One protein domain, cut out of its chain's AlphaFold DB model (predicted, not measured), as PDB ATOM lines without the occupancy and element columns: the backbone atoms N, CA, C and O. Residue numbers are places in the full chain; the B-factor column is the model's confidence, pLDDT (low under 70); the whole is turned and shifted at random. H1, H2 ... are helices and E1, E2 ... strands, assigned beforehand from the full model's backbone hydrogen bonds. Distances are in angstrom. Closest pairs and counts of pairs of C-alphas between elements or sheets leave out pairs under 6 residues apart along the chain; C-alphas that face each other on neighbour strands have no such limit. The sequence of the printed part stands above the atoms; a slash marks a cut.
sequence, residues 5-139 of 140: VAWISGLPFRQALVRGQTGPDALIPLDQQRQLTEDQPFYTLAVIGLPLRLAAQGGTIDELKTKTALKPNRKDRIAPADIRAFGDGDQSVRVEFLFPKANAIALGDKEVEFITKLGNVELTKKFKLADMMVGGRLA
ATOM      1  N   VAL A   5     -13.211  33.113  49.885       91.50
ATOM      2  CA  VAL A   5     -13.516  31.887  49.136       91.50
ATOM      3  C   VAL A   5     -14.917  32.014  48.559       91.50
ATOM      4  O   VAL A   5     -15.882  32.154  49.314       91.50
ATOM      5  N   ALA A   6     -15.020  31.978  47.236       88.19
ATOM      6  CA  ALA A   6     -16.263  32.163  46.501       88.19
ATOM      7  C   ALA A   6     -16.539  30.980  45.573       88.19
ATOM      8  O   ALA A   6     -15.628  30.417  44.972       88.19
ATOM      9  N   TRP A   7     -17.813  30.629  45.429       88.69
ATOM     10  CA  TRP A   7     -18.265  29.636  44.463       88.69
ATOM     11  C   TRP A   7     -18.633  30.349  43.161       88.69
ATOM     12  O   TRP A   7     -19.672  31.002  43.078       88.69
ATOM     13  N   ILE A   8     -17.757  30.282  42.160       84.38
ATOM     14  CA  ILE A   8     -17.836  31.146  40.972       84.38
ATOM     15  C   ILE A   8     -18.510  30.479  39.769       84.38
ATOM     16  O   ILE A   8     -18.930  31.176  38.848       84.38
ATOM     17  N   SER A   9     -18.669  29.151  39.779       80.88
ATOM     18  CA  SER A   9     -19.476  28.440  38.773       80.88
ATOM     19  C   SER A   9     -20.987  28.636  38.968       80.88
ATOM     20  O   SER A   9     -21.763  28.475  38.018       80.88
ATOM     21  N   GLY A  10     -21.407  29.073  40.160       71.12
ATOM     22  CA  GLY A  10     -22.805  29.318  40.493       71.12
ATOM     23  C   GLY A  10     -23.436  30.396  39.606       71.12
ATOM     24  O   GLY A  10     -22.848  31.451  39.353       71.12
ATOM     25  N   LEU A  11     -24.671  30.145  39.159       67.75
ATOM     26  CA  LEU A  11     -25.464  31.062  38.324       67.75
ATOM     27  C   LEU A  11     -25.465  32.536  38.779       67.75
ATOM     28  O   LEU A  11     -25.211  33.387  37.927       67.75
ATOM     29  N   PRO A  12     -25.707  32.889  40.061       61.16
ATOM     30  CA  PRO A  12     -25.745  34.295  40.473       61.16
ATOM     31  C   PRO A  12     -24.396  34.998  40.299       61.16
ATOM     32  O   PRO A  12     -24.367  36.174  39.946       61.16
ATOM     33  N   PHE A  13     -23.275  34.292  40.491       65.44
ATOM     34  CA  PHE A  13     -21.947  34.880  40.319       65.44
ATOM     35  C   PHE A  13     -21.660  35.158  38.841       65.44
ATOM     36  O   PHE A  13     -21.194  36.240  38.493       65.44
ATOM     37  N   ARG A  14     -22.017  34.225  37.951       67.94
ATOM     38  CA  ARG A  14     -21.889  34.439  36.504       67.94
ATOM     39  C   ARG A  14     -22.825  35.544  36.002       67.94
ATOM     40  O   ARG A  14     -22.397  36.383  35.217       67.94
ATOM     41  N   GLN A  15     -24.060  35.606  36.502       64.50
ATOM     42  CA  GLN A  15     -24.987  36.704  36.205       64.50
ATOM     43  C   GLN A  15     -24.434  38.058  36.670       64.50
ATOM     44  O   GLN A  15     -24.528  39.032  35.929       64.50
ATOM     45  N   ALA A  16     -23.829  38.123  37.861       62.44
ATOM     46  CA  ALA A  16     -23.180  39.335  38.359       62.44
ATOM     47  C   ALA A  16     -21.969  39.735  37.501       62.44
ATOM     48  O   ALA A  16     -21.819  40.912  37.188       62.44
ATOM     49  N   LEU A  17     -21.146  38.772  37.068       63.59
ATOM     50  CA  LEU A  17     -19.998  39.020  36.191       63.59
ATOM     51  C   LEU A  17     -20.437  39.595  34.837       63.59
ATOM     52  O   LEU A  17     -19.882  40.593  34.386       63.59
ATOM     53  N   VAL A  18     -21.463  38.999  34.220       63.31
ATOM     54  CA  VAL A  18     -22.028  39.477  32.951       63.31
ATOM     55  C   VAL A  18     -22.604  40.884  33.120       63.31
ATOM     56  O   VAL A  18     -22.236  41.785  32.375       63.31
ATOM     57  N   ARG A  19     -23.407  41.127  34.167       62.12
ATOM     58  CA  ARG A  19     -23.943  42.469  34.468       62.12
ATOM     59  C   ARG A  19     -22.849  43.508  34.724       62.12
ATOM     60  O   ARG A  19     -22.992  44.651  34.307       62.12
ATOM     61  N   GLY A  20     -21.752  43.121  35.374       60.50
ATOM     62  CA  GLY A  20     -20.602  43.999  35.594       60.50
ATOM     63  C   GLY A  20     -19.881  44.393  34.300       60.50
ATOM     64  O   GLY A  20     -19.349  45.494  34.222       60.50
ATOM     65  N   GLN A  21     -19.891  43.528  33.281       60.03
ATOM     66  CA  GLN A  21     -19.271  43.793  31.977       60.03
ATOM     67  C   GLN A  21     -20.181  44.572  31.021       60.03
ATOM     68  O   GLN A  21     -19.683  45.342  30.205       60.03
ATOM     69  N   THR A  22     -21.501  44.371  31.092       57.62
ATOM     70  CA  THR A  22     -22.464  44.991  30.162       57.62
ATOM     71  C   THR A  22     -23.112  46.271  30.718       57.62
ATOM     72  O   THR A  22     -23.658  47.056  29.950       57.62
ATOM     73  N   GLY A  23     -23.014  46.526  32.029       54.75
ATOM     74  CA  GLY A  23     -23.695  47.626  32.719       54.75
ATOM     75  C   GLY A  23     -25.068  47.208  33.282       54.75
ATOM     76  O   GLY A  23     -25.659  46.237  32.808       54.75
ATOM     77  N   PRO A  24     -25.590  47.910  34.309       57.81
ATOM     78  CA  PRO A  24     -26.755  47.470  35.090       57.81
ATOM     79  C   PRO A  24     -28.071  47.350  34.299       57.81
ATOM     80  O   PRO A  24     -28.896  46.516  34.664       57.81
ATOM     81  N   ASP A  25     -28.234  48.109  33.208       55.84
ATOM     82  CA  ASP A  25     -29.467  48.165  32.400       55.84
ATOM     83  C   ASP A  25     -29.334  47.534  31.003       55.84
ATOM     84  O   ASP A  25     -30.247  47.620  30.177       55.84
ATOM     85  N   ALA A  26     -28.203  46.894  30.700       56.44
ATOM     86  CA  ALA A  26     -28.013  46.279  29.396       56.44
ATOM     87  C   ALA A  26     -28.708  44.912  29.314       56.44
ATOM     88  O   ALA A  26     -28.490  44.017  30.136       56.44
ATOM     89  N   LEU A  27     -29.529  44.736  28.276       56.44
ATOM     90  CA  LEU A  27     -30.081  43.439  27.892       56.44
ATOM     91  C   LEU A  27     -28.930  42.456  27.658       56.44
ATOM     92  O   LEU A  27     -28.159  42.619  26.716       56.44
ATOM     93  N   ILE A  28     -28.828  41.431  28.513       58.06
ATOM     94  CA  ILE A  28     -27.845  40.357  28.346       58.06
ATOM     95  C   ILE A  28     -28.123  39.677  26.994       58.06
ATOM     96  O   ILE A  28     -29.210  39.101  26.848       58.06
ATOM     97  N   PRO A  29     -27.183  39.714  26.029       59.75
ATOM     98  CA  PRO A  29     -27.339  39.080  24.726       59.75
ATOM     99  C   PRO A  29     -27.729  37.602  24.851       59.75
ATOM    100  O   PRO A  29     -27.248  36.896  25.741       59.75
ATOM    101  N   LEU A  30     -28.584  37.114  23.946       58.62
ATOM    102  CA  LEU A  30     -29.129  35.750  23.997       58.62
ATOM    103  C   LEU A  30     -28.028  34.669  24.025       58.62
ATOM    104  O   LEU A  30     -28.174  33.652  24.701       58.62
ATOM    105  N   ASP A  31     -26.902  34.907  23.348       56.28
ATOM    106  CA  ASP A  31     -25.749  33.998  23.338       56.28
ATOM    107  C   ASP A  31     -25.019  33.941  24.691       56.28
ATOM    108  O   ASP A  31     -24.602  32.866  25.125       56.28
ATOM    109  N   GLN A  32     -24.956  35.056  25.428       55.88
ATOM    110  CA  GLN A  32     -24.436  35.066  26.800       55.88
ATOM    111  C   GLN A  32     -25.405  34.380  27.773       55.88
ATOM    112  O   GLN A  32     -24.967  33.688  28.689       55.88
ATOM    113  N   GLN A  33     -26.723  34.481  27.553       58.38
ATOM    114  CA  GLN A  33     -27.706  33.709  28.329       58.38
ATOM    115  C   GLN A  33     -27.553  32.197  28.115       58.38
ATOM    116  O   GLN A  33     -27.692  31.425  29.065       58.38
ATOM    117  N   ARG A  34     -27.211  31.757  26.899       55.47
ATOM    118  CA  ARG A  34     -26.934  30.341  26.617       55.47
ATOM    119  C   ARG A  34     -25.683  29.850  27.344       55.47
ATOM    120  O   ARG A  34     -25.771  28.834  28.023       55.47
ATOM    121  N   GLN A  35     -24.587  30.612  27.336       55.38
ATOM    122  CA  GLN A  35     -23.380  30.291  28.121       55.38
ATOM    123  C   GLN A  35     -23.616  30.291  29.642       55.38
ATOM    124  O   GLN A  35     -22.967  29.555  30.389       55.38
ATOM    125  N   LEU A  36     -24.563  31.099  30.134       58.44
ATOM    126  CA  LEU A  36     -25.002  31.050  31.532       58.44
ATOM    127  C   LEU A  36     -25.779  29.763  31.849       58.44
ATOM    128  O   LEU A  36     -25.739  29.300  32.988       58.44
ATOM    129  N   THR A  37     -26.443  29.173  30.853       56.84
ATOM    130  CA  THR A  37     -27.312  27.993  30.996       56.84
ATOM    131  C   THR A  37     -26.608  26.676  30.639       56.84
ATOM    132  O   THR A  37     -27.106  25.614  31.002       56.84
ATOM    133  N   GLU A  38     -25.448  26.723  29.974       61.97
ATOM    134  CA  GLU A  38     -24.632  25.535  29.712       61.97
ATOM    135  C   GLU A  38     -24.207  24.860  31.021       61.97
ATOM    136  O   GLU A  38     -23.706  25.502  31.958       61.97
ATOM    137  N   ASP A  39     -24.421  23.544  31.071       63.97
ATOM    138  CA  ASP A  39     -24.015  22.717  32.196       63.97
ATOM    139  C   ASP A  39     -22.491  22.600  32.191       63.97
ATOM    140  O   ASP A  39     -21.890  21.864  31.407       63.97
ATOM    141  N   GLN A  40     -21.844  23.403  33.033       71.81
ATOM    142  CA  GLN A  40     -20.398  23.345  33.156       71.81
ATOM    143  C   GLN A  40     -19.984  22.009  33.782       71.81
ATOM    144  O   GLN A  40     -20.555  21.624  34.806       71.81
ATOM    145  N   PRO A  41     -18.945  21.342  33.256       82.94
ATOM    146  CA  PRO A  41     -18.503  20.045  33.766       82.94
ATOM    147  C   PRO A  41     -17.835  20.125  35.148       82.94
ATOM    148  O   PRO A  41     -17.600  19.089  35.778       82.94
ATOM    149  N   PHE A  42     -17.541  21.336  35.638       88.50
ATOM    150  CA  PHE A  42     -16.844  21.570  36.898       88.50
ATOM    151  C   PHE A  42     -17.636  22.476  37.847       88.50
ATOM    152  O   PHE A  42     -18.287  23.431  37.426       88.50
ATOM    153  N   TYR A  43     -17.538  22.189  39.144       91.12
ATOM    154  CA  TYR A  43     -17.737  23.167  40.204       91.12
ATOM    155  C   TYR A  43     -16.445  23.969  40.357       91.12
ATOM    156  O   TYR A  43     -15.387  23.386  40.602       91.12
ATOM    157  N   THR A  44     -16.521  25.289  40.234       91.44
ATOM    158  CA  THR A  44     -15.343  26.156  40.296       91.44
ATOM    159  C   THR A  44     -15.411  27.025  41.539       91.44
ATOM    160  O   THR A  44     -16.312  27.855  41.686       91.44
ATOM    161  N   LEU A  45     -14.436  26.849  42.427       93.12
ATOM    162  CA  LEU A  45     -14.255  27.687  43.607       93.12
ATOM    163  C   LEU A  45     -13.032  28.578  43.414       93.12
ATOM    164  O   LEU A  45     -12.002  28.114  42.940       93.12
ATOM    165  N   ALA A  46     -13.135  29.845  43.805       92.50
ATOM    166  CA  ALA A  46     -12.036  30.797  43.760       92.50
ATOM    167  C   ALA A  46     -11.634  31.233  45.166       92.50
ATOM    168  O   ALA A  46     -12.483  31.606  45.976       92.50
ATOM    169  N   VAL A  47     -10.332  31.236  45.423       92.81
ATOM    170  CA  VAL A  47      -9.707  31.913  46.556       92.81
ATOM    171  C   VAL A  47      -9.139  33.228  46.031       92.81
ATOM    172  O   VAL A  47      -8.252  33.221  45.181       92.81
ATOM    173  N   ILE A  48      -9.684  34.348  46.496       91.19
ATOM    174  CA  ILE A  48      -9.416  35.704  45.996       91.19
ATOM    175  C   ILE A  48      -8.680  36.505  47.074       91.19
ATOM    176  O   ILE A  48      -8.967  36.350  48.268       91.19
ATOM    177  N   GLY A  49      -7.739  37.358  46.655       89.44
ATOM    178  CA  GLY A  49      -6.912  38.155  47.561       89.44
ATOM    179  C   GLY A  49      -5.844  37.345  48.304       89.44
ATOM    180  O   GLY A  49      -5.427  37.740  49.394       89.44
ATOM    181  N   LEU A  50      -5.412  36.198  47.761       89.56
ATOM    182  CA  LEU A  50      -4.374  35.375  48.384       89.56
ATOM    183  C   LEU A  50      -3.003  36.046  48.196       89.56
ATOM    184  O   LEU A  50      -2.591  36.240  47.056       89.56
ATOM    185  N   PRO A  51      -2.252  36.374  49.264       90.38
ATOM    186  CA  PRO A  51      -0.928  36.969  49.121       90.38
ATOM    187  C   PRO A  51       0.021  36.073  48.327       90.38
ATOM    188  O   PRO A  51       0.110  34.871  48.597       90.38
ATOM    189  N   LEU A  52       0.809  36.664  47.428       88.31
ATOM    190  CA  LEU A  52       1.739  35.924  46.565       88.31
ATOM    191  C   LEU A  52       2.705  35.033  47.369       88.31
ATOM    192  O   LEU A  52       2.981  33.897  46.990       88.31
ATOM    193  N   ARG A  53       3.156  35.511  48.539       88.19
ATOM    194  CA  ARG A  53       4.029  34.747  49.451       88.19
ATOM    195  C   ARG A  53       3.369  33.486  50.012       88.19
ATOM    196  O   ARG A  53       4.078  32.526  50.286       88.19
ATOM    197  N   LEU A  54       2.051  33.495  50.225       86.56
ATOM    198  CA  LEU A  54       1.308  32.320  50.693       86.56
ATOM    199  C   LEU A  54       0.998  31.373  49.533       86.56
ATOM    200  O   LEU A  54       1.133  30.165  49.690       86.56
ATOM    201  N   ALA A  55       0.661  31.911  48.359       85.62
ATOM    202  CA  ALA A  55       0.475  31.107  47.155       85.62
ATOM    203  C   ALA A  55       1.746  30.319  46.795       85.62
ATOM    204  O   ALA A  55       1.676  29.118  46.554       85.62
ATOM    205  N   ALA A  56       2.918  30.961  46.870       85.75
ATOM    206  CA  ALA A  56       4.210  30.319  46.624       85.75
ATOM    207  C   ALA A  56       4.550  29.202  47.632       85.75
ATOM    208  O   ALA A  56       5.290  28.280  47.302       85.75
ATOM    209  N   GLN A  57       3.994  29.244  48.849       86.69
ATOM    210  CA  GLN A  57       4.162  28.184  49.853       86.69
ATOM    211  C   GLN A  57       3.266  26.963  49.601       86.69
ATOM    212  O   GLN A  57       3.455  25.927  50.236       86.69
ATOM    213  N   GLY A  58       2.289  27.063  48.693       80.38
ATOM    214  CA  GLY A  58       1.407  25.954  48.319       80.38
ATOM    215  C   GLY A  58       2.124  24.778  47.650       80.38
ATOM    216  O   GLY A  58       1.599  23.665  47.673       80.38
ATOM    217  N   GLY A  59       3.334  25.007  47.132       85.88
ATOM    218  CA  GLY A  59       4.092  24.028  46.363       85.88
ATOM    219  C   GLY A  59       3.667  24.009  44.896       85.88
ATOM    220  O   GLY A  59       3.166  25.001  44.361       85.88
ATOM    221  N   THR A  60       3.886  22.877  44.231       88.12
ATOM    222  CA  THR A  60       3.451  22.674  42.844       88.12
ATOM    223  C   THR A  60       1.931  22.512  42.754       88.12
ATOM    224  O   THR A  60       1.256  22.209  43.740       88.12
ATOM    225  N   ILE A  61       1.372  22.680  41.550       87.56
ATOM    226  CA  ILE A  61      -0.062  22.461  41.307       87.56
ATOM    227  C   ILE A  61      -0.477  21.040  41.715       87.56
ATOM    228  O   ILE A  61      -1.507  20.878  42.367       87.56
ATOM    229  N   ASP A  62       0.323  20.021  41.396       88.69
ATOM    230  CA  ASP A  62       0.002  18.630  41.731       88.69
ATOM    231  C   ASP A  62      -0.001  18.381  43.240       88.69
ATOM    232  O   ASP A  62      -0.923  17.754  43.766       88.69
ATOM    233  N   GLU A  63       0.961  18.945  43.974       89.25
ATOM    234  CA  GLU A  63       0.929  18.903  45.436       89.25
ATOM    235  C   GLU A  63      -0.325  19.580  45.990       89.25
ATOM    236  O   GLU A  63      -0.989  19.035  46.877       89.25
ATOM    237  N   LEU A  64      -0.678  20.748  45.455       90.31
ATOM    238  CA  LEU A  64      -1.855  21.481  45.894       90.31
ATOM    239  C   LEU A  64      -3.149  20.706  45.607       90.31
ATOM    240  O   LEU A  64      -4.058  20.734  46.440       90.31
ATOM    241  N   LYS A  65      -3.221  19.948  44.503       92.00
ATOM    242  CA  LYS A  65      -4.347  19.043  44.208       92.00
ATOM    243  C   LYS A  65      -4.509  17.966  45.279       92.00
ATOM    244  O   LYS A  65      -5.629  17.712  45.706       92.00
ATOM    245  N   THR A  66      -3.417  17.377  45.774       91.94
ATOM    246  CA  THR A  66      -3.487  16.366  46.854       91.94
ATOM    247  C   THR A  66      -3.919  16.943  48.203       91.94
ATOM    248  O   THR A  66      -4.505  16.242  49.030       91.94
ATOM    249  N   LYS A  67      -3.635  18.231  48.419       93.31
ATOM    250  CA  LYS A  67      -3.904  18.985  49.650       93.31
ATOM    251  C   LYS A  67      -5.236  19.740  49.614       93.31
ATOM    252  O   LYS A  67      -5.553  20.449  50.568       93.31
ATOM    253  N   THR A  68      -5.992  19.618  48.525       94.62
ATOM    254  CA  THR A  68      -7.244  20.339  48.314       94.62
ATOM    255  C   THR A  68      -8.382  19.369  48.062       94.62
ATOM    256  O   THR A  68      -8.251  18.419  47.294       94.62
ATOM    257  N   ALA A  69      -9.525  19.614  48.691       94.88
ATOM    258  CA  ALA A  69     -10.710  18.803  48.495       94.88
ATOM    259  C   ALA A  69     -11.988  19.613  48.690       94.88
ATOM    260  O   ALA A  69     -12.060  20.534  49.506       94.88
ATOM    261  N   LEU A  70     -13.017  19.193  47.967       93.50
ATOM    262  CA  LEU A  70     -14.396  19.560  48.215       93.50
ATOM    263  C   LEU A  70     -15.085  18.356  48.862       93.50
ATOM    264  O   LEU A  70     -15.056  17.256  48.319       93.50
ATOM    265  N   LYS A  71     -15.678  18.532  50.035       94.00
ATOM    266  CA  LYS A  71     -16.276  17.460  50.829       94.00
ATOM    267  C   LYS A  71     -17.769  17.730  51.005       94.00
ATOM    268  O   LYS A  71     -18.148  18.466  51.919       94.00
ATOM    269  N   PRO A  72     -18.628  17.174  50.137       91.38
ATOM    270  CA  PRO A  72     -20.062  17.185  50.371       91.38
ATOM    271  C   PRO A  72     -20.388  16.307  51.578       91.38
ATOM    272  O   PRO A  72     -19.728  15.296  51.834       91.38
ATOM    273  N   ASN A  73     -21.408  16.681  52.340       86.75
ATOM    274  CA  ASN A  73     -21.829  15.874  53.475       86.75
ATOM    275  C   ASN A  73     -22.239  14.466  53.020       86.75
ATOM    276  O   ASN A  73     -22.934  14.311  52.017       86.75
ATOM    277  N   ARG A  74     -21.861  13.444  53.796       80.81
ATOM    278  CA  ARG A  74     -22.221  12.032  53.549       80.81
ATOM    279  C   ARG A  74     -21.786  11.474  52.181       80.81
ATOM    280  O   ARG A  74     -22.271  10.415  51.794       80.81
ATOM    281  N   LYS A  75     -20.883  12.152  51.469       85.31
ATOM    282  CA  LYS A  75     -20.293  11.697  50.205       85.31
ATOM    283  C   LYS A  75     -18.774  11.697  50.298       85.31
ATOM    284  O   LYS A  75     -18.187  12.319  51.187       85.31
ATOM    285  N   ASP A  76     -18.152  11.008  49.352       88.81
ATOM    286  CA  ASP A  76     -16.704  11.018  49.211       88.81
ATOM    287  C   ASP A  76     -16.184  12.410  48.863       88.81
ATOM    288  O   ASP A  76     -16.849  13.224  48.213       88.81
ATOM    289  N   ARG A  77     -14.951  12.672  49.297       91.19
ATOM    290  CA  ARG A  77     -14.241  13.895  48.934       91.19
ATOM    291  C   ARG A  77     -13.998  13.935  47.423       91.19
ATOM    292  O   ARG A  77     -13.594  12.945  46.819       91.19
ATOM    293  N   ILE A  78     -14.177  15.107  46.839       93.00
ATOM    294  CA  ILE A  78     -13.934  15.400  45.433       93.00
ATOM    295  C   ILE A  78     -12.608  16.159  45.357       93.00
ATOM    296  O   ILE A  78     -12.471  17.247  45.921       93.00
ATOM    297  N   ALA A  79     -11.617  15.575  44.688       93.62
ATOM    298  CA  ALA A  79     -10.351  16.245  44.410       93.62
ATOM    299  C   ALA A  79     -10.502  17.197  43.209       93.62
ATOM    300  O   ALA A  79     -11.303  16.918  42.309       93.62
ATOM    301  N   PRO A  80      -9.755  18.312  43.160       94.50
ATOM    302  CA  PRO A  80      -9.765  19.183  41.994       94.50
ATOM    303  C   PRO A  80      -9.114  18.471  40.801       94.50
ATOM    304  O   PRO A  80      -8.024  17.907  40.910       94.50
ATOM    305  N   ALA A  81      -9.772  18.525  39.646       93.75
ATOM    306  CA  ALA A  81      -9.207  18.067  38.381       93.75
ATOM    307  C   ALA A  81      -8.133  19.041  37.875       93.75
ATOM    308  O   ALA A  81      -7.114  18.615  37.329       93.75
ATOM    309  N   ASP A  82      -8.336  20.340  38.102       93.12
ATOM    310  CA  ASP A  82      -7.434  21.403  37.666       93.12
ATOM    311  C   ASP A  82      -7.373  22.548  38.689       93.12
ATOM    312  O   ASP A  82      -8.316  22.763  39.456       93.12
ATOM    313  N   ILE A  83      -6.248  23.265  38.709       93.38
ATOM    314  CA  ILE A  83      -6.045  24.457  39.538       93.38
ATOM    315  C   ILE A  83      -5.372  25.521  38.681       93.38
ATOM    316  O   ILE A  83      -4.336  25.271  38.069       93.38
ATOM    317  N   ARG A  84      -5.947  26.722  38.665       92.19
ATOM    318  CA  ARG A  84      -5.472  27.844  37.852       92.19
ATOM    319  C   ARG A  84      -5.181  29.035  38.741       92.19
ATOM    320  O   ARG A  84      -6.000  29.384  39.585       92.19
ATOM    321  N   ALA A  85      -4.028  29.662  38.553       89.31
ATOM    322  CA  ALA A  85      -3.649  30.864  39.279       89.31
ATOM    323  C   ALA A  85      -3.618  32.059  38.326       89.31
ATOM    324  O   ALA A  85      -3.071  31.980  37.227       89.31
ATOM    325  N   PHE A  86      -4.189  33.168  38.775       87.62
ATOM    326  CA  PHE A  86      -4.270  34.425  38.050       87.62
ATOM    327  C   PHE A  86      -3.707  35.534  38.937       87.62
ATOM    328  O   PHE A  86      -3.955  35.548  40.145       87.62
ATOM    329  N   GLY A  87      -2.955  36.464  38.349       85.81
ATOM    330  CA  GLY A  87      -2.559  37.685  39.052       85.81
ATOM    331  C   GLY A  87      -3.794  38.508  39.417       85.81
ATOM    332  O   GLY A  87      -4.699  38.655  38.598       85.81
ATOM    333  N   ASP A  88      -3.838  39.016  40.644       79.25
ATOM    334  CA  ASP A  88      -4.946  39.803  41.188       79.25
ATOM    335  C   ASP A  88      -4.356  41.044  41.876       79.25
ATOM    336  O   ASP A  88      -4.341  41.154  43.100       79.25
ATOM    337  N   GLY A  89      -3.751  41.930  41.077       76.50
ATOM    338  CA  GLY A  89      -2.919  43.052  41.538       76.50
ATOM    339  C   GLY A  89      -1.450  42.678  41.794       76.50
ATOM    340  O   GLY A  89      -1.018  41.564  41.503       76.50
ATOM    341  N   ASP A  90      -0.672  43.612  42.353       77.94
ATOM    342  CA  ASP A  90       0.796  43.480  42.459       77.94
ATOM    343  C   ASP A  90       1.272  42.487  43.535       77.94
ATOM    344  O   ASP A  90       2.401  41.999  43.483       77.94
ATOM    345  N   GLN A  91       0.445  42.196  44.545       86.19
ATOM    346  CA  GLN A  91       0.842  41.364  45.695       86.19
ATOM    347  C   GLN A  91      -0.145  40.246  46.040       86.19
ATOM    348  O   GLN A  91       0.061  39.527  47.028       86.19
ATOM    349  N   SER A  92      -1.179  40.057  45.226       88.94
ATOM    350  CA  SER A  92      -2.192  39.026  45.420       88.94
ATOM    351  C   SER A  92      -2.430  38.214  44.158       88.94
ATOM    352  O   SER A  92      -2.191  38.653  43.036       88.94
ATOM    353  N   VAL A  93      -2.893  36.990  44.371       90.75
ATOM    354  CA  VAL A  93      -3.327  36.084  43.320       90.75
ATOM    355  C   VAL A  93      -4.732  35.590  43.617       90.75
ATOM    356  O   VAL A  93      -5.139  35.422  44.773       90.75
ATOM    357  N   ARG A  94      -5.455  35.315  42.542       91.31
ATOM    358  CA  ARG A  94      -6.690  34.548  42.551       91.31
ATOM    359  C   ARG A  94      -6.363  33.123  42.136       91.31
ATOM    360  O   ARG A  94      -5.765  32.909  41.087       91.31
ATOM    361  N   VAL A  95      -6.777  32.151  42.938       92.38
ATOM    362  CA  VAL A  95      -6.601  30.728  42.629       92.38
ATOM    363  C   VAL A  95      -7.966  30.094  42.434       92.38
ATOM    364  O   VAL A  95      -8.809  30.152  43.324       92.38
ATOM    365  N   GLU A  96      -8.187  29.500  41.271       94.12
ATOM    366  CA  GLU A  96      -9.404  28.786  40.915       94.12
ATOM    367  C   GLU A  96      -9.171  27.281  40.969       94.12
ATOM    368  O   GLU A  96      -8.203  26.768  40.413       94.12
ATOM    369  N   PHE A  97     -10.086  26.575  41.620       94.81
ATOM    370  CA  PHE A  97     -10.071  25.134  41.814       94.81
ATOM    371  C   PHE A  97     -11.267  24.536  41.078       94.81
ATOM    372  O   PHE A  97     -12.412  24.871  41.389       94.81
ATOM    373  N   LEU A  98     -10.997  23.670  40.101       93.94
ATOM    374  CA  LEU A  98     -12.008  23.065  39.240       93.94
ATOM    375  C   LEU A  98     -12.263  21.630  39.700       93.94
ATOM    376  O   LEU A  98     -11.421  20.750  39.521       93.94
ATOM    377  N   PHE A  99     -13.432  21.381  40.281       93.94
ATOM    378  CA  PHE A  99     -13.846  20.074  40.785       93.94
ATOM    379  C   PHE A  99     -14.826  19.419  39.814       93.94
ATOM    380  O   PHE A  99     -15.821  20.046  39.463       93.94
ATOM    381  N   PRO A 100     -14.600  18.177  39.364       92.12
ATOM    382  CA  PRO A 100     -15.498  17.528  38.415       92.12
ATOM    383  C   PRO A 100     -16.882  17.294  39.036       92.12
ATOM    384  O   PRO A 100     -16.988  16.822  40.168       92.12
ATOM    385  N   LYS A 101     -17.955  17.542  38.271       88.06
ATOM    386  CA  LYS A 101     -19.343  17.269  38.695       88.06
ATOM    387  C   LYS A 101     -19.739  15.782  38.637       88.06
ATOM    388  O   LYS A 101     -20.923  15.464  38.682       88.06
ATOM    389  N   ALA A 102     -18.770  14.864  38.555       75.75
ATOM    390  CA  ALA A 102     -19.014  13.421  38.433       75.75
ATOM    391  C   ALA A 102     -19.908  12.875  39.561       75.75
ATOM    392  O   ALA A 102     -20.783  12.051  39.313       75.75
ATOM    393  N   ASN A 103     -19.741  13.402  40.778       74.25
ATOM    394  CA  ASN A 103     -20.652  13.174  41.896       74.25
ATOM    395  C   ASN A 103     -21.460  14.445  42.147       74.25
ATOM    396  O   ASN A 103     -21.001  15.356  42.841       74.25
ATOM    397  N   ALA A 104     -22.664  14.503  41.574       83.38
ATOM    398  CA  ALA A 104     -23.530  15.665  41.695       83.38
ATOM    399  C   ALA A 104     -23.820  15.991  43.170       83.38
ATOM    400  O   ALA A 104     -24.283  15.147  43.946       83.38
ATOM    401  N   ILE A 105     -23.551  17.237  43.545       86.75
ATOM    402  CA  ILE A 105     -23.899  17.810  44.843       86.75
ATOM    403  C   ILE A 105     -25.367  18.224  44.785       86.75
ATOM    404  O   ILE A 105     -25.780  18.969  43.896       86.75
ATOM    405  N   ALA A 106     -26.158  17.731  45.731       86.31
ATOM    406  CA  ALA A 106     -27.595  17.947  45.794       86.31
ATOM    407  C   ALA A 106     -27.971  18.646  47.100       86.31
ATOM    408  O   ALA A 106     -27.282  18.523  48.107       86.31
ATOM    409  N   LEU A 107     -29.124  19.319  47.123       84.69
ATOM    410  CA  LEU A 107     -29.600  20.036  48.313       84.69
ATOM    411  C   LEU A 107     -29.704  19.129  49.557       84.69
ATOM    412  O   LEU A 107     -29.485  19.586  50.678       84.69
ATOM    413  N   GLY A 108     -29.975  17.831  49.361       84.44
ATOM    414  CA  GLY A 108     -29.999  16.820  50.423       84.44
ATOM    415  C   GLY A 108     -28.660  16.620  51.148       84.44
ATOM    416  O   GLY A 108     -28.662  16.160  52.290       84.44
ATOM    417  N   ASP A 109     -27.543  17.031  50.541       86.44
ATOM    418  CA  ASP A 109     -26.222  17.020  51.176       86.44
ATOM    419  C   ASP A 109     -26.120  18.121  52.254       86.44
ATOM    420  O   ASP A 109     -25.304  18.030  53.161       86.44
ATOM    421  N   LYS A 110     -27.014  19.121  52.261       89.38
ATOM    422  CA  LYS A 110     -27.093  20.246  53.221       89.38
ATOM    423  C   LYS A 110     -25.902  21.203  53.195       89.38
ATOM    424  O   LYS A 110     -26.106  22.413  53.133       89.38
ATOM    425  N   GLU A 111     -24.683  20.687  53.253       92.19
ATOM    426  CA  GLU A 111     -23.451  21.456  53.282       92.19
ATOM    427  C   GLU A 111     -22.335  20.804  52.469       92.19
ATOM    428  O   GLU A 111     -22.291  19.587  52.268       92.19
ATOM    429  N   VAL A 112     -21.418  21.654  52.020       93.44
ATOM    430  CA  VAL A 112     -20.185  21.268  51.348       93.44
ATOM    431  C   VAL A 112     -19.041  22.044  51.972       93.44
ATOM    432  O   VAL A 112     -19.116  23.260  52.135       93.44
ATOM    433  N   GLU A 113     -17.972  21.344  52.317       95.50
ATOM    434  CA  GLU A 113     -16.774  21.937  52.893       95.50
ATOM    435  C   GLU A 113     -15.649  21.957  51.861       95.50
ATOM    436  O   GLU A 113     -15.263  20.927  51.318       95.50
ATOM    437  N   PHE A 114     -15.126  23.141  51.577       95.81
ATOM    438  CA  PHE A 114     -13.891  23.321  50.833       95.81
ATOM    439  C   PHE A 114     -12.724  23.390  51.811       95.81
ATOM    440  O   PHE A 114     -12.779  24.156  52.774       95.81
ATOM    441  N   ILE A 115     -11.675  22.619  51.540       95.19
ATOM    442  CA  ILE A 115     -10.448  22.578  52.334       95.19
ATOM    443  C   ILE A 115      -9.275  22.674  51.367       95.19
ATOM    444  O   ILE A 115      -9.217  21.917  50.398       95.19
ATOM    445  N   THR A 116      -8.330  23.570  51.631       94.31
ATOM    446  CA  THR A 116      -7.050  23.631  50.918       94.31
ATOM    447  C   THR A 116      -5.923  23.975  51.881       94.31
ATOM    448  O   THR A 116      -6.096  24.792  52.788       94.31
ATOM    449  N   LYS A 117      -4.758  23.352  51.697       92.44
ATOM    450  CA  LYS A 117      -3.571  23.618  52.511       92.44
ATOM    451  C   LYS A 117      -2.472  24.263  51.674       92.44
ATOM    452  O   LYS A 117      -1.971  23.666  50.723       92.44
ATOM    453  N   LEU A 118      -2.079  25.467  52.079       87.88
ATOM    454  CA  LEU A 118      -1.044  26.290  51.464       87.88
ATOM    455  C   LEU A 118       0.137  26.393  52.434       87.88
ATOM    456  O   LEU A 118       0.123  27.183  53.381       87.88
ATOM    457  N   GLY A 119       1.139  25.536  52.238       84.31
ATOM    458  CA  GLY A 119       2.253  25.387  53.173       84.31
ATOM    459  C   GLY A 119       1.765  24.999  54.572       84.31
ATOM    460  O   GLY A 119       1.194  23.922  54.769       84.31
ATOM    461  N   ASN A 120       1.969  25.898  55.534       84.81
ATOM    462  CA  ASN A 120       1.581  25.704  56.934       84.81
ATOM    463  C   ASN A 120       0.187  26.261  57.264       84.81
ATOM    464  O   ASN A 120      -0.273  26.113  58.393       84.81
ATOM    465  N   VAL A 121      -0.478  26.905  56.302       88.69
ATOM    466  CA  VAL A 121      -1.807  27.495  56.482       88.69
ATOM    467  C   VAL A 121      -2.856  26.574  55.876       88.69
ATOM    468  O   VAL A 121      -2.748  26.170  54.720       88.69
ATOM    469  N   GLU A 122      -3.895  26.265  56.645       91.75
ATOM    470  CA  GLU A 122      -5.078  25.554  56.164       91.75
ATOM    471  C   GLU A 122      -6.241  26.537  56.031       91.75
ATOM    472  O   GLU A 122      -6.548  27.293  56.955       91.75
ATOM    473  N   LEU A 123      -6.862  26.550  54.856       91.75
ATOM    474  CA  LEU A 123      -8.018  27.371  54.545       91.75
ATOM    475  C   LEU A 123      -9.233  26.461  54.391       91.75
ATOM    476  O   LEU A 123      -9.291  25.637  53.477       91.75
ATOM    477  N   THR A 124     -10.221  26.673  55.255       94.06
ATOM    478  CA  THR A 124     -11.456  25.889  55.269       94.06
ATOM    479  C   THR A 124     -12.664  26.802  55.136       94.06
ATOM    480  O   THR A 124     -12.780  27.816  55.828       94.06
ATOM    481  N   LYS A 125     -13.592  26.447  54.244       94.44
ATOM    482  CA  LYS A 125     -14.848  27.171  54.035       94.44
ATOM    483  C   LYS A 125     -16.007  26.197  53.896       94.44
ATOM    484  O   LYS A 125     -16.043  25.389  52.976       94.44
ATOM    485  N   LYS A 126     -17.001  26.340  54.771       93.94
ATOM    486  CA  LYS A 126     -18.279  25.632  54.658       93.94
ATOM    487  C   LYS A 126     -19.286  26.458  53.868       93.94
ATOM    488  O   LYS A 126     -19.438  27.657  54.108       93.94
ATOM    489  N   PHE A 127     -19.987  25.788  52.965       91.50
ATOM    490  CA  PHE A 127     -21.075  26.318  52.159       91.50
ATOM    491  C   PHE A 127     -22.359  25.580  52.523       91.50
ATOM    492  O   PHE A 127     -22.445  24.365  52.355       91.50
ATOM    493  N   LYS A 128     -23.359  26.304  53.028       91.44
ATOM    494  CA  LYS A 128     -24.698  25.753  53.247       91.44
ATOM    495  C   LYS A 128     -25.455  25.800  51.928       91.44
ATOM    496  O   LYS A 128     -25.690  26.877  51.392       91.44
ATOM    497  N   LEU A 129     -25.866  24.645  51.418       88.81
ATOM    498  CA  LEU A 129     -26.520  24.545  50.111       88.81
ATOM    499  C   LEU A 129     -27.880  25.247  50.080       88.81
ATOM    500  O   LEU A 129     -28.268  25.768  49.042       88.81
ATOM    501  N   ALA A 130     -28.567  25.325  51.224       87.38
ATOM    502  CA  ALA A 130     -29.798  26.100  51.360       87.38
ATOM    503  C   ALA A 130     -29.587  27.600  51.073       87.38
ATOM    504  O   ALA A 130     -30.437  28.217  50.439       87.38
ATOM    505  N   ASP A 131     -28.432  28.154  51.458       85.88
ATOM    506  CA  ASP A 131     -28.084  29.566  51.238       85.88
ATOM    507  C   ASP A 131     -27.603  29.821  49.795       85.88
ATOM    508  O   ASP A 131     -27.499  30.962  49.356       85.88
ATOM    509  N   MET A 132     -27.313  28.753  49.046       84.00
ATOM    510  CA  MET A 132     -26.884  28.795  47.643       84.00
ATOM    511  C   MET A 132     -28.042  28.573  46.659       84.00
ATOM    512  O   MET A 132     -27.827  28.383  45.461       84.00
ATOM    513  N   MET A 133     -29.279  28.569  47.154       79.62
ATOM    514  CA  MET A 133     -30.478  28.472  46.330       79.62
ATOM    515  C   MET A 133     -30.785  29.827  45.691       79.62
ATOM    516  O   MET A 133     -30.979  30.821  46.383       79.62
ATOM    517  N   VAL A 134     -30.902  29.860  44.363       71.25
ATOM    518  CA  VAL A 134     -31.325  31.047  43.611       71.25
ATOM    519  C   VAL A 134     -32.499  30.675  42.724       71.25
ATOM    520  O   VAL A 134     -32.442  29.701  41.975       71.25
ATOM    521  N   GLY A 135     -33.600  31.422  42.833       66.62
ATOM    522  CA  GLY A 135     -34.817  31.151  42.059       66.62
ATOM    523  C   GLY A 135     -35.388  29.744  42.281       66.62
ATOM    524  O   GLY A 135     -35.935  29.152  41.356       66.62
ATOM    525  N   GLY A 136     -35.204  29.174  43.478       70.06
ATOM    526  CA  GLY A 136     -35.668  27.823  43.810       70.06
ATOM    527  C   GLY A 136     -34.812  26.685  43.241       70.06
ATOM    528  O   GLY A 136     -35.204  25.527  43.361       70.06
ATOM    529  N   ARG A 137     -33.640  26.977  42.660       74.94
ATOM    530  CA  ARG A 137     -32.674  25.968  42.197       74.94
ATOM    531  C   ARG A 137     -31.330  26.144  42.879       74.94
ATOM    532  O   ARG A 137     -30.914  27.258  43.187       74.94
ATOM    533  N   LEU A 138     -30.647  25.027  43.089       77.44
ATOM    534  CA  LEU A 138     -29.316  25.022  43.669       77.44
ATOM    535  C   LEU A 138     -28.322  25.596  42.650       77.44
ATOM    536  O   LEU A 138     -28.179  25.054  41.554       77.44
ATOM    537  N   ALA A 139     -27.681  26.711  42.992       76.38
ATOM    538  CA  ALA A 139     -26.843  27.464  42.069       76.38
ATOM    539  C   ALA A 139     -25.352  27.178  42.304       76.38
ATOM    540  O   ALA A 139     -24.634  27.998  42.880       76.38
TER     541      ALA A 139
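What this domain is: This is residues 5 to 139 of the 140 residues of an uncharacterized protein of Acidobacteria bacterium (UniProt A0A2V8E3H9). Two antiparallel sheets stand face to face as a sandwich, a twisted one of four strands and a smaller one of three, with their strands crossed; the short helices H3 and H4 cover one end of it. At the other end of the long axis the helical hairpin H1 and H2 lies off both sheets, and the short helix H5 follows the last strand, E7. The printed part has 135 residues with five named helices and seven named strands, in the order E1 H1 H2 E2 H3 H4 E3 E4 E5 E6 E7 H5, and its class is mixed, helices and strands. The sheet orders are E1 E2 E5 E4 and E3 E6 E7. The whole is compact, with a radius of gyration of the C-alphas of 15.8 A, and flat in outline, spanning 46 by 40 by 22 A.

Where its parts are: In the larger sheet, E1 is residues 5 to 7, with C-alpha 5 at (-13.516, 31.887, 49.136). E2, residues 42 to 51, is 25.3 A long from first to last C-alpha; E5, residues 92 to 100, is 26.2 A long and begins at C-alpha 92 at (-2.192, 39.026, 45.420); E4, residues 82 to 87, is 17.1 A long. In the smaller sheet, E3 is residues 68 to 72 and 13.4 A long, E6 is residues 111 to 118 and 23.0 A long, and E7 is residues 121 to 128 and 23.2 A long. H1 is residues 11 to 22 and 16.4 A long, and H2 is residues 30 to 37 and 10.6 A long. H3 is residues 52 to 58, H4 residues 61 to 66, and H5 residues 129 to 132, ending at C-alpha 132 at (-26.884, 28.795, 47.643).

How they stand to each other: The larger sheet is twisted, its C-alphas lying up to 4.2 A off its best plane. Its inner strands E2 and E5 are antiparallel at 163 degrees, with N 45 and O 97 within hydrogen-bond range at 3.0 A. E1 pairs with E2 through N 6 and O 46 at 2.9 A. E4 and E5 form a hairpin, with N 84 and O 96 at 2.9 A. In the smaller sheet, E6 has E3 as a neighbour, with N 71 and O 113 at 2.7 A, and forms a hairpin with E7, with N 114 and O 125 at 2.8 A. The two sheets make a sandwich, two sheets face to face: the facing parts are 10.3 A centre to centre, their best planes are 5 degrees apart, and their strands stand at 50 degrees. The closest C-alphas of E1 and E7 are those of Val 5 and Lys 125, 6.9 A apart. H3 and H4 are on the same face of the larger sheet. H3 lies over E5 at a height over the sheet of 9.3 A and runs along the strands, at 5 degrees to E5 on the local plane. H4 lies over E4, but only just, with 3 of its 6 C-alphas falling on it; its height is 8.9 A, and it runs slantwise to the strands. Both only graze the smaller sheet, as does H5; the closest C-alphas of H3 and E6 are those of Gly 58 and Leu 118, 4.0 A apart. H1 and H2 touch, closest at the C-alphas of Arg 14 and Leu 36, 6.8 A apart, with a shallow tilt of 28 degrees, opposite ways; neither is on a sheet. Every O i to N i+4 pair is within range in H1, H2 and H4, and 2 of 3 are in H3; H5 is too short for such a pair.

The domain as a whole: The two C-alphas farthest apart are those of Leu 27 and Asn 120, 46.5 A. The printed part has no cut, and no link is long. The mean pLDDT of the printed part is 81.8; residues 11 to 39 and residue 135 are under 70.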